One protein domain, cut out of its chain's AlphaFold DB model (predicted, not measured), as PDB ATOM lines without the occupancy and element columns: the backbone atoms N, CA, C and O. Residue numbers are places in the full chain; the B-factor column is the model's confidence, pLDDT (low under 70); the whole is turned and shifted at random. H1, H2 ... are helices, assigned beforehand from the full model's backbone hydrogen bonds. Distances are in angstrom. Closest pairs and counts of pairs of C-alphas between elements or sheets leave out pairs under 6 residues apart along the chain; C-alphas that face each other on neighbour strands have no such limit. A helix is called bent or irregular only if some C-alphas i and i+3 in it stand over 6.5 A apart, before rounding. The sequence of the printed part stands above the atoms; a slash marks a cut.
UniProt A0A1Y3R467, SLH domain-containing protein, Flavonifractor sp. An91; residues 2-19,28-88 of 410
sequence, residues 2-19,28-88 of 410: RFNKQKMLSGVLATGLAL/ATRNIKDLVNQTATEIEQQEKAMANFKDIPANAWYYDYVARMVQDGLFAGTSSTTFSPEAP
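Overview. This is residues 2 to 19 and 28 to 88 of the 410 residues of the protein "SLH domain-containing protein" of Flavonifractor sp. An91 (UniProt A0A1Y3R467). One long helix, H2, runs along the longest axis of the model, which the stretch of residues 72 to 88 carries on beyond it; the short helix H3 packs on residues 45 to 50 of H2, about perpendicular to it, and H1 sits near H2 at a steep tilt without clearly touching it. Residues 28 to 34, of which 32 to 34 belong to H2, stick out free at one end, while long stretches without a named element, residues 51 to 62 and 72 to 88, lie toward the other end. The printed part has 79 residues with three named helices, H1, H2 and H3 in that order, and no named strand; its class is all helix. The whole is only just loose, close to compact, with a radius of gyration of the C-alphas of 14.1 A, and its outline is elongated, 45 by 28 by 19 A.

Along the chain. Begin at Arg 2 and find C-alpha 6 at (120.965, 133.562, 116.126); from there H1, residues 6 to 19, runs 21.4 A to C-alpha 19. H1 is neither bent nor irregular, but only just: C-alphas 16 and 19 are 6.0 A apart. Past the cut, look for C-alpha 32 at (107.505, 143.912, 119.791), where H2, residues 32 to 50, begins; it is the longest helix and runs 26.9 A. Then find H3, residues 63 to 71, which runs 12.0 A and ends at C-alpha 71 at (128.426, 147.041, 132.163).

Arrangement. Start from H1 and look across to H2: they are close but not clearly touching, and their closest C-alphas, those of Val 12 and Thr 39, are 7.2 A apart. The two run opposite ways at a steep tilt of 58 degrees. Further along, H2 touches H3 with residues 45 to 50 alone, and the closest C-alphas, those of Gln 46 and Ala 67, are 5.5 A apart. Their lines are about perpendicular, at 87 degrees. H1 and H3 are apart. In H2 and H3 you will find every O i to N i+4 pair within hydrogen-bond range; in H1 it is 4 of 10, with 3 of 11 O i to N i+3 pairs within range.

Size, cuts and confidence. The two C-alphas farthest apart, those of Thr 29 and Pro 88, are 46.1 A from each other. Residues 20 to 27 are not printed, and C-alphas 19 and 28 are 12.5 A apart across this cut, which lies in the link from H1 to H2. The link from H2 to H3, with 12 residues between them, is long. In the B-factor column the mean pLDDT of the printed part is 70.6; look at residues 2 to 19 and 28 to 30 for values under 70, with a mean of 35 in H1.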
ATOM      1  N   ARG A   2     131.910 137.073 110.082       25.89
ATOM      2  CA  ARG A   2     130.440 137.188 110.028       25.89
ATOM      3  C   ARG A   2     129.851 136.598 111.315       25.89
ATOM      4  O   ARG A   2     129.934 135.397 111.530       25.89
ATOM      5  N   PHE A   3     129.319 137.478 112.160       32.50
ATOM      6  CA  PHE A   3     128.689 137.189 113.448       32.50
ATOM      7  C   PHE A   3     127.429 136.326 113.288       32.50
ATOM      8  O   PHE A   3     126.576 136.625 112.449       32.50
ATOM      9  N   ASN A   4     127.283 135.282 114.107       31.92
ATOM     10  CA  ASN A   4     126.088 134.438 114.113       31.92
ATOM     11  C   ASN A   4     125.057 134.969 115.128       31.92
ATOM     12  O   ASN A   4     124.991 134.516 116.269       31.92
ATOM     13  N   LYS A   5     124.248 135.941 114.684       32.56
ATOM     14  CA  LYS A   5     123.214 136.649 115.470       32.56
ATOM     15  C   LYS A   5     122.116 135.745 116.068       32.56
ATOM     16  O   LYS A   5     121.332 136.212 116.883       32.56
ATOM     17  N   GLN A   6     122.038 134.465 115.690       29.72
ATOM     18  CA  GLN A   6     120.965 133.562 116.126       29.72
ATOM     19  C   GLN A   6     121.151 132.976 117.533       29.72
ATOM     20  O   GLN A   6     120.152 132.654 118.164       29.72
ATOM     21  N   LYS A   7     122.382 132.852 118.056       35.81
ATOM     22  CA  LYS A   7     122.607 132.273 119.400       35.81
ATOM     23  C   LYS A   7     122.393 133.275 120.545       35.81
ATOM     24  O   LYS A   7     121.952 132.865 121.611       35.81
ATOM     25  N   MET A   8     122.622 134.570 120.308       36.31
ATOM     26  CA  MET A   8     122.371 135.629 121.302       36.31
ATOM     27  C   MET A   8     120.882 135.928 121.501       36.31
ATOM     28  O   MET A   8     120.470 136.273 122.604       36.31
ATOM     29  N   LEU A   9     120.050 135.730 120.469       31.92
ATOM     30  CA  LEU A   9     118.601 135.890 120.619       31.92
ATOM     31  C   LEU A   9     118.008 134.889 121.620       31.92
ATOM     32  O   LEU A   9     117.041 135.228 122.285       31.92
ATOM     33  N   SER A  10     118.574 133.687 121.759       35.22
ATOM     34  CA  SER A  10     118.009 132.623 122.599       35.22
ATOM     35  C   SER A  10     118.189 132.864 124.101       35.22
ATOM     36  O   SER A  10     117.298 132.526 124.873       35.22
ATOM     37  N   GLY A  11     119.319 133.453 124.512       33.09
ATOM     38  CA  GLY A  11     119.591 133.782 125.918       33.09
ATOM     39  C   GLY A  11     118.780 134.984 126.407       33.09
ATOM     40  O   GLY A  11     118.231 134.953 127.502       33.09
ATOM     41  N   VAL A  12     118.611 136.003 125.556       36.50
ATOM     42  CA  VAL A  12     117.871 137.226 125.915       36.50
ATOM     43  C   VAL A  12     116.355 137.105 125.679       36.50
ATOM     44  O   VAL A  12     115.569 137.753 126.366       36.50
ATOM     45  N   LEU A  13     115.877 136.221 124.786       34.09
ATOM     46  CA  LEU A  13     114.434 135.918 124.727       34.09
ATOM     47  C   LEU A  13     113.936 135.214 125.997       34.09
ATOM     48  O   LEU A  13     112.770 135.382 126.348       34.09
ATOM     49  N   ALA A  14     114.786 134.439 126.681       34.09
ATOM     50  CA  ALA A  14     114.402 133.746 127.910       34.09
ATOM     51  C   ALA A  14     114.116 134.727 129.064       34.09
ATOM     52  O   ALA A  14     113.166 134.512 129.816       34.09
ATOM     53  N   THR A  15     114.837 135.850 129.142       40.88
ATOM     54  CA  THR A  15     114.545 136.931 130.103       40.88
ATOM     55  C   THR A  15     113.361 137.799 129.660       40.88
ATOM     56  O   THR A  15     112.584 138.260 130.494       40.88
ATOM     57  N   GLY A  16     113.127 137.947 128.350       32.91
ATOM     58  CA  GLY A  16     111.943 138.632 127.813       32.91
ATOM     59  C   GLY A  16     110.613 137.877 127.998       32.91
ATOM     60  O   GLY A  16     109.573 138.509 128.185       32.91
ATOM     61  N   LEU A  17     110.617 136.538 127.978       35.31
ATOM     62  CA  LEU A  17     109.402 135.720 128.140       35.31
ATOM     63  C   LEU A  17     108.971 135.499 129.601       35.31
ATOM     64  O   LEU A  17     107.800 135.185 129.843       35.31
ATOM     65  N   ALA A  18     109.858 135.727 130.575       34.84
ATOM     66  CA  ALA A  18     109.515 135.688 132.000       34.84
ATOM     67  C   ALA A  18     108.564 136.832 132.423       34.84
ATOM     68  O   ALA A  18     107.887 136.735 133.445       34.84
ATOM     69  N   LEU A  19     108.413 137.873 131.593       33.03
ATOM     70  CA  LEU A  19     107.494 138.991 131.824       33.03
ATOM     71  C   LEU A  19     106.041 138.717 131.369       33.03
ATOM     72  O   LEU A  19     105.312 139.652 131.045       33.03
ATOM     73  N   ALA A  28     101.470 148.790 129.663       44.44
ATOM     74  CA  ALA A  28     101.317 149.271 128.306       44.44
ATOM     75  C   ALA A  28     101.885 148.201 127.368       44.44
ATOM     76  O   ALA A  28     102.993 147.709 127.594       44.44
ATOM     77  N   THR A  29     101.113 147.821 126.354       46.31
ATOM     78  CA  THR A  29     101.537 146.937 125.268       46.31
ATOM     79  C   THR A  29     102.815 147.499 124.647       46.31
ATOM     80  O   THR A  29     102.745 148.334 123.744       46.31
ATOM     81  N   ARG A  30     103.991 147.099 125.149       55.50
ATOM     82  CA  ARG A  30     105.259 147.433 124.505       55.50
ATOM     83  C   ARG A  30     105.222 146.769 123.140       55.50
ATOM     84  O   ARG A  30     104.964 145.570 123.028       55.50
ATOM     85  N   ASN A  31     105.417 147.563 122.096       78.06
ATOM     86  CA  ASN A  31     105.481 147.042 120.745       78.06
ATOM     87  C   ASN A  31     106.649 146.052 120.676       78.06
ATOM     88  O   ASN A  31     107.732 146.335 121.187       78.06
ATOM     89  N   ILE A  32     106.449 144.908 120.022       73.25
ATOM     90  CA  ILE A  32     107.505 143.912 119.791       73.25
ATOM     91  C   ILE A  32     108.751 144.576 119.183       73.25
ATOM     92  O   ILE A  32     109.869 144.209 119.523       73.25
ATOM     93  N   LYS A  33     108.575 145.602 118.341       72.06
ATOM     94  CA  LYS A  33     109.686 146.384 117.778       72.06
ATOM     95  C   LYS A  33     110.506 147.113 118.843       72.06
ATOM     96  O   LYS A  33     111.726 147.131 118.739       72.06
ATOM     97  N   ASP A  34     109.860 147.681 119.855       75.00
ATOM     98  CA  ASP A  34     110.542 148.434 120.911       75.00
ATOM     99  C   ASP A  34     111.308 147.492 121.841       75.00
ATOM    100  O   ASP A  34     112.441 147.785 122.209       75.00
ATOM    101  N   LEU A  35     110.736 146.320 122.141       70.69
ATOM    102  CA  LEU A  35     111.419 145.251 122.877       70.69
ATOM    103  C   LEU A  35     112.641 144.735 122.109       70.69
ATOM    104  O   LEU A  35     113.728 144.669 122.668       70.69
ATOM    105  N   VAL A  36     112.494 144.444 120.812       71.44
ATOM    106  CA  VAL A  36     113.608 143.995 119.959       71.44
ATOM    107  C   VAL A  36     114.712 145.051 119.878       71.44
ATOM    108  O   VAL A  36     115.888 144.707 119.963       71.44
ATOM    109  N   ASN A  37     114.358 146.331 119.745       75.06
ATOM    110  CA  ASN A  37     115.336 147.419 119.692       75.06
ATOM    111  C   ASN A  37     116.049 147.626 121.035       75.06
ATOM    112  O   ASN A  37     117.259 147.857 121.056       75.06
ATOM    113  N   GLN A  38     115.322 147.515 122.149       74.62
ATOM    114  CA  GLN A  38     115.903 147.585 123.487       74.62
ATOM    115  C   GLN A  38     116.886 146.427 123.708       74.62
ATOM    116  O   GLN A  38     118.045 146.666 124.037       74.62
ATOM    117  N   THR A  39     116.470 145.194 123.416       73.06
ATOM    118  CA  THR A  39     117.328 144.006 123.489       73.06
ATOM    119  C   THR A  39     118.558 144.120 122.585       73.06
ATOM    120  O   THR A  39     119.663 143.796 123.006       73.06
ATOM    121  N   ALA A  40     118.408 144.617 121.353       75.00
ATOM    122  CA  ALA A  40     119.538 144.821 120.447       75.00
ATOM    123  C   ALA A  40     120.549 145.840 120.999       75.00
ATOM    124  O   ALA A  40     121.755 145.640 120.868       75.00
ATOM    125  N   THR A  41     120.058 146.896 121.652       77.88
ATOM    126  CA  THR A  41     120.901 147.916 122.290       77.88
ATOM    127  C   THR A  41     121.656 147.342 123.493       77.88
ATOM    128  O   THR A  41     122.842 147.614 123.658       77.88
ATOM    129  N   GLU A  42     120.995 146.529 124.318       73.44
ATOM    130  CA  GLU A  42     121.614 145.864 125.473       73.44
ATOM    131  C   GLU A  42     122.715 144.882 125.035       73.44
ATOM    132  O   GLU A  42     123.810 144.902 125.599       73.44
ATOM    133  N   ILE A  43     122.474 144.107 123.971       72.69
ATOM    134  CA  ILE A  43     123.475 143.207 123.374       72.69
ATOM    135  C   ILE A  43     124.681 143.998 122.852       72.69
ATOM    136  O   ILE A  43     125.820 143.646 123.151       72.69
ATOM    137  N   GLU A  44     124.457 145.088 122.111       77.38
ATOM    138  CA  GLU A  44     125.548 145.914 121.580       77.38
ATOM    139  C   GLU A  44     126.396 146.534 122.704       77.38
ATOM    140  O   GLU A  44     127.625 146.599 122.612       77.38
ATOM    141  N   GLN A  45     125.762 146.956 123.800       73.69
ATOM    142  CA  GLN A  45     126.468 147.475 124.973       73.69
ATOM    143  C   GLN A  45     127.310 146.403 125.667       73.69
ATOM    144  O   GLN A  45     128.459 146.682 126.020       73.69
ATOM    145  N   GLN A  46     126.787 145.184 125.820       71.56
ATOM    146  CA  GLN A  46     127.549 144.058 126.359       71.56
ATOM    147  C   GLN A  46     128.725 143.685 125.453       71.56
ATOM    148  O   GLN A  46     129.851 143.569 125.934       71.56
ATOM    149  N   GLU A  47     128.511 143.573 124.139       74.69
ATOM    150  CA  GLU A  47     129.589 143.312 123.176       74.69
ATOM    151  C   GLU A  47     130.679 144.381 123.260       74.69
ATOM    152  O   GLU A  47     131.864 144.058 123.277       74.69
ATOM    153  N   LYS A  48     130.303 145.657 123.385       76.75
ATOM    154  CA  LYS A  48     131.260 146.758 123.522       76.75
ATOM    155  C   LYS A  48     132.018 146.727 124.850       76.75
ATOM    156  O   LYS A  48     133.213 147.016 124.862       76.75
ATOM    157  N   ALA A  49     131.352 146.381 125.953       72.56
ATOM    158  CA  ALA A  49     131.995 146.219 127.258       72.56
ATOM    159  C   ALA A  49     133.027 145.079 127.234       72.56
ATOM    160  O   ALA A  49     134.116 145.212 127.797       72.56
ATOM    161  N   MET A  50     132.711 143.996 126.520       84.38
ATOM    162  CA  MET A  50     133.552 142.805 126.423       84.38
ATOM    163  C   MET A  50     134.621 142.875 125.338       84.38
ATOM    164  O   MET A  50     135.657 142.236 125.486       84.38
ATOM    165  N   ALA A  51     134.439 143.695 124.298       78.31
ATOM    166  CA  ALA A  51     135.381 143.840 123.185       78.31
ATOM    167  C   ALA A  51     136.799 144.244 123.622       78.31
ATOM    168  O   ALA A  51     137.764 144.007 122.894       78.31
ATOM    169  N   ASN A  52     136.935 144.844 124.806       84.31
ATOM    170  CA  ASN A  52     138.232 145.202 125.363       84.31
ATOM    171  C   ASN A  52     138.987 143.983 125.919       84.31
ATOM    172  O   ASN A  52     140.214 143.953 125.841       84.31
ATOM    173  N   PHE A  53     138.294 142.966 126.440       91.50
ATOM    174  CA  PHE A  53     138.918 141.802 127.072       91.50
ATOM    175  C   PHE A  53     139.238 140.711 126.050       91.50
ATOM    176  O   PHE A  53     138.352 140.105 125.455       91.50
ATOM    177  N   LYS A  54     140.530 140.433 125.855       90.69
ATOM    178  CA  LYS A  54     141.002 139.434 124.877       90.69
ATOM    179  C   LYS A  54     140.950 137.996 125.392       90.69
ATOM    180  O   LYS A  54     141.064 137.062 124.609       90.69
ATOM    181  N   ASP A  55     140.822 137.834 126.701       91.00
ATOM    182  CA  ASP A  55     140.861 136.570 127.432       91.00
ATOM    183  C   ASP A  55     139.468 136.061 127.826       91.00
ATOM    184  O   ASP A  55     139.357 135.153 128.643       91.00
ATOM    185  N   ILE A  56     138.408 136.628 127.240       87.31
ATOM    186  CA  ILE A  56     137.032 136.160 127.423       87.31
ATOM    187  C   ILE A  56     136.438 135.795 126.059       87.31
ATOM    188  O   ILE A  56     135.957 136.664 125.326       87.31
ATOM    189  N   PRO A  57     136.444 134.501 125.703       82.69
ATOM    190  CA  PRO A  57     135.747 134.010 124.524       82.69
ATOM    191  C   PRO A  57     134.237 134.264 124.614       82.69
ATOM    192  O   PRO A  57     133.630 134.048 125.660       82.69
ATOM    193  N   ALA A  58     133.602 134.636 123.499       79.06
ATOM    194  CA  ALA A  58     132.151 134.868 123.434       79.06
ATOM    195  C   ALA A  58     131.296 133.621 123.745       79.06
ATOM    196  O   ALA A  58     130.095 133.726 123.960       79.06
ATOM    197  N   ASN A  59     131.899 132.430 123.729       76.62
ATOM    198  CA  ASN A  59     131.272 131.161 124.091       76.62
ATOM    199  C   ASN A  59     131.668 130.666 125.494       76.62
ATOM    200  O   ASN A  59     131.338 129.532 125.837       76.62
ATOM    201  N   ALA A  60     132.397 131.460 126.282       76.25
ATOM    202  CA  ALA A  60     132.731 131.096 127.651       76.25
ATOM    203  C   ALA A  60     131.464 131.056 128.514       76.25
ATOM    204  O   ALA A  60     130.618 131.945 128.432       76.25
ATOM    205  N   TRP A  61     131.358 130.058 129.393       79.75
ATOM    206  CA  TRP A  61     130.194 129.876 130.271       79.75
ATOM    207  C   TRP A  61     129.936 131.076 131.198       79.75
ATOM    208  O   TRP A  61     128.812 131.278 131.650       79.75
ATOM    209  N   TYR A  62     130.974 131.871 131.478       81.50
ATOM    210  CA  TYR A  62     130.914 133.069 132.314       81.50
ATOM    211  C   TYR A  62     130.730 134.376 131.535       81.50
ATOM    212  O   TYR A  62     130.703 135.437 132.160       81.50
ATOM    213  N   TYR A  63     130.648 134.332 130.198       82.94
ATOM    214  CA  TYR A  63     130.639 135.536 129.362       82.94
ATOM    215  C   TYR A  63     129.518 136.497 129.768       82.94
ATOM    216  O   TYR A  63     129.799 137.649 130.093       82.94
ATOM    217  N   ASP A  64     128.275 136.015 129.834       81.38
ATOM    218  CA  ASP A  64     127.107 136.862 130.109       81.38
ATOM    219  C   ASP A  64     127.143 137.457 131.526       81.38
ATOM    220  O   ASP A  64     126.859 138.644 131.714       81.38
ATOM    221  N   TYR A  65     127.579 136.668 132.516       86.25
ATOM    222  CA  TYR A  65     127.727 137.134 133.899       86.25
ATOM    223  C   TYR A  65     128.761 138.257 133.993       86.25
ATOM    224  O   TYR A  65     128.500 139.305 134.585       86.25
ATOM    225  N   VAL A  66     129.937 138.063 133.388       89.81
ATOM    226  CA  VAL A  66     131.002 139.070 133.405       89.81
ATOM    227  C   VAL A  66     130.582 140.310 132.621       89.81
ATOM    228  O   VAL A  66     130.764 141.421 133.119       89.81
ATOM    229  N   ALA A  67     129.971 140.139 131.448       86.25
ATOM    230  CA  ALA A  67     129.509 141.239 130.608       86.25
ATOM    231  C   ALA A  67     128.549 142.157 131.358       86.25
ATOM    232  O   ALA A  67     128.765 143.371 131.397       86.25
ATOM    233  N   ARG A  68     127.538 141.584 132.019       86.25
ATOM    234  CA  ARG A  68     126.581 142.380 132.784       86.25
ATOM    235  C   ARG A  68     127.225 143.065 133.989       86.25
ATOM    236  O   ARG A  68     127.001 144.251 134.213       86.25
ATOM    237  N   MET A  69     128.074 142.359 134.732       92.50
ATOM    238  CA  MET A  69     128.750 142.923 135.907       92.50
ATOM    239  C   MET A  69     129.733 144.052 135.549       92.50
ATOM    240  O   MET A  69     129.916 144.978 136.340       92.50
ATOM    241  N   VAL A  70     130.377 143.991 134.379       92.19
ATOM    242  CA  VAL A  70     131.250 145.063 133.869       92.19
ATOM    243  C   VAL A  70     130.424 146.251 133.382       92.19
ATOM    244  O   VAL A  70     130.759 147.389 133.706       92.19
ATOM    245  N   GLN A  71     129.342 146.000 132.639       88.25
ATOM    246  CA  GLN A  71     128.426 147.041 132.163       88.25
ATOM    247  C   GLN A  71     127.865 147.873 133.323       88.25
ATOM    248  O   GLN A  71     127.836 149.100 133.239       88.25
ATOM    249  N   ASP A  72     127.509 147.216 134.427       88.31
ATOM    250  CA  ASP A  72     126.959 147.867 135.619       88.31
ATOM    251  C   ASP A  72     128.060 148.443 136.543       88.31
ATOM    252  O   ASP A  72     127.778 148.913 137.644       88.31
ATOM    253  N   GLY A  73     129.331 148.417 136.115       91.50
ATOM    254  CA  GLY A  73     130.462 149.009 136.837       91.50
ATOM    255  C   GLY A  73     130.869 148.267 138.116       91.50
ATOM    256  O   GLY A  73     131.651 148.781 138.920       91.50
ATOM    257  N   LEU A  74     130.359 147.052 138.325       95.00
ATOM    258  CA  LEU A  74     130.645 146.240 139.508       95.00
ATOM    259  C   LEU A  74     132.012 145.557 139.394       95.00
ATOM    260  O   LEU A  74     132.761 145.479 140.375       95.00
ATOM    261  N   PHE A  75     132.368 145.126 138.182       92.75
ATOM    262  CA  PHE A  75     133.667 144.552 137.846       92.75
ATOM    263  C   PHE A  75     134.485 145.449 136.916       92.75
ATOM    264  O   PHE A  75     133.962 146.155 136.062       92.75
ATOM    265  N   ALA A  76     135.805 145.346 137.058       88.00
ATOM    266  CA  ALA A  76     136.784 145.896 136.131       88.00
ATOM    267  C   ALA A  76     137.818 144.817 135.785       88.00
ATOM    268  O   ALA A  76     138.008 143.865 136.556       88.00
ATOM    269  N   GLY A  77     138.477 144.977 134.637       88.00
ATOM    270  CA  GLY A  77     139.593 144.124 134.239       88.00
ATOM    271  C   GLY A  77     140.801 144.266 135.164       88.00
ATOM    272  O   GLY A  77     140.949 145.258 135.877       88.00
ATOM    273  N   THR A  78     141.678 143.266 135.139       90.25
ATOM    274  CA  THR A  78     143.013 143.339 135.755       90.25
ATOM    275  C   THR A  78     143.963 144.211 134.932       90.25
ATOM    276  O   THR A  78     144.963 144.704 135.448       90.25
ATOM    277  N   SER A  79     143.626 144.444 133.662       91.12
ATOM    278  CA  SER A  79     144.217 145.464 132.801       91.12
ATOM    279  C   SER A  79     143.140 146.083 131.900       91.12
ATOM    280  O   SER A  79     141.976 145.678 131.928       91.12
ATOM    281  N   SER A  80     143.527 147.039 131.052       87.44
ATOM    282  CA  SER A  80     142.633 147.594 130.029       87.44
ATOM    283  C   SER A  80     142.190 146.570 128.978       87.44
ATOM    284  O   SER A  80     141.208 146.824 128.287       87.44
ATOM    285  N   THR A  81     142.890 145.432 128.847       92.00
ATOM    286  CA  THR A  81     142.589 144.408 127.833       92.00
ATOM    287  C   THR A  81     142.435 142.985 128.371       92.00
ATOM    288  O   THR A  81     142.378 142.034 127.590       92.00
ATOM    289  N   THR A  82     142.419 142.813 129.693       93.19
ATOM    290  CA  THR A  82     142.462 141.497 130.348       93.19
ATOM    291  C   THR A  82     141.549 141.485 131.567       93.19
ATOM    292  O   THR A  82     141.601 142.402 132.390       93.19
ATOM    293  N   PHE A  83     140.727 140.447 131.695       93.75
ATOM    294  CA  PHE A  83     139.863 140.238 132.858       93.75
ATOM    295  C   PHE A  83     140.447 139.253 133.882       93.75
ATOM    296  O   PHE A  83     140.153 139.359 135.077       93.75
ATOM    297  N   SER A  84     141.282 138.325 133.412       94.12
ATOM    298  CA  SER A  84     141.875 137.200 134.134       94.12
ATOM    299  C   SER A  84     140.826 136.260 134.747       94.12
ATOM    300  O   SER A  84     140.819 136.087 135.966       94.12
ATOM    301  N   PRO A  85     139.925 135.660 133.941       91.00
ATOM    302  CA  PRO A  85     138.797 134.871 134.447       91.00
ATOM    303  C   PRO A  85     139.224 133.654 135.276       91.00
ATOM    304  O   PRO A  85     138.603 133.386 136.301       91.00
ATOM    305  N   GLU A  86     140.308 132.981 134.885       91.00
ATOM    306  CA  GLU A  86     140.832 131.796 135.584       91.00
ATOM    307  C   GLU A  86     141.796 132.135 136.728       91.00
ATOM    308  O   GLU A  86     142.195 131.259 137.492       91.00
ATOM    309  N   ALA A  87     142.176 133.407 136.888       89.50
ATOM    310  CA  ALA A  87     143.036 133.794 137.997       89.50
ATOM    311  C   ALA A  87     142.273 133.691 139.329       89.50
ATOM    312  O   ALA A  87     141.076 134.010 139.373       89.50
ATOM    313  N   PRO A  88     142.945 133.313 140.430       90.94
ATOM    314  CA  PRO A  88     142.342 133.357 141.752       90.94
ATOM    315  C   PRO A  88     141.828 134.760 142.091       90.94
ATOM    316  O   PRO A  88     142.466 135.769 141.777       90.94
TER     317      PRO A  88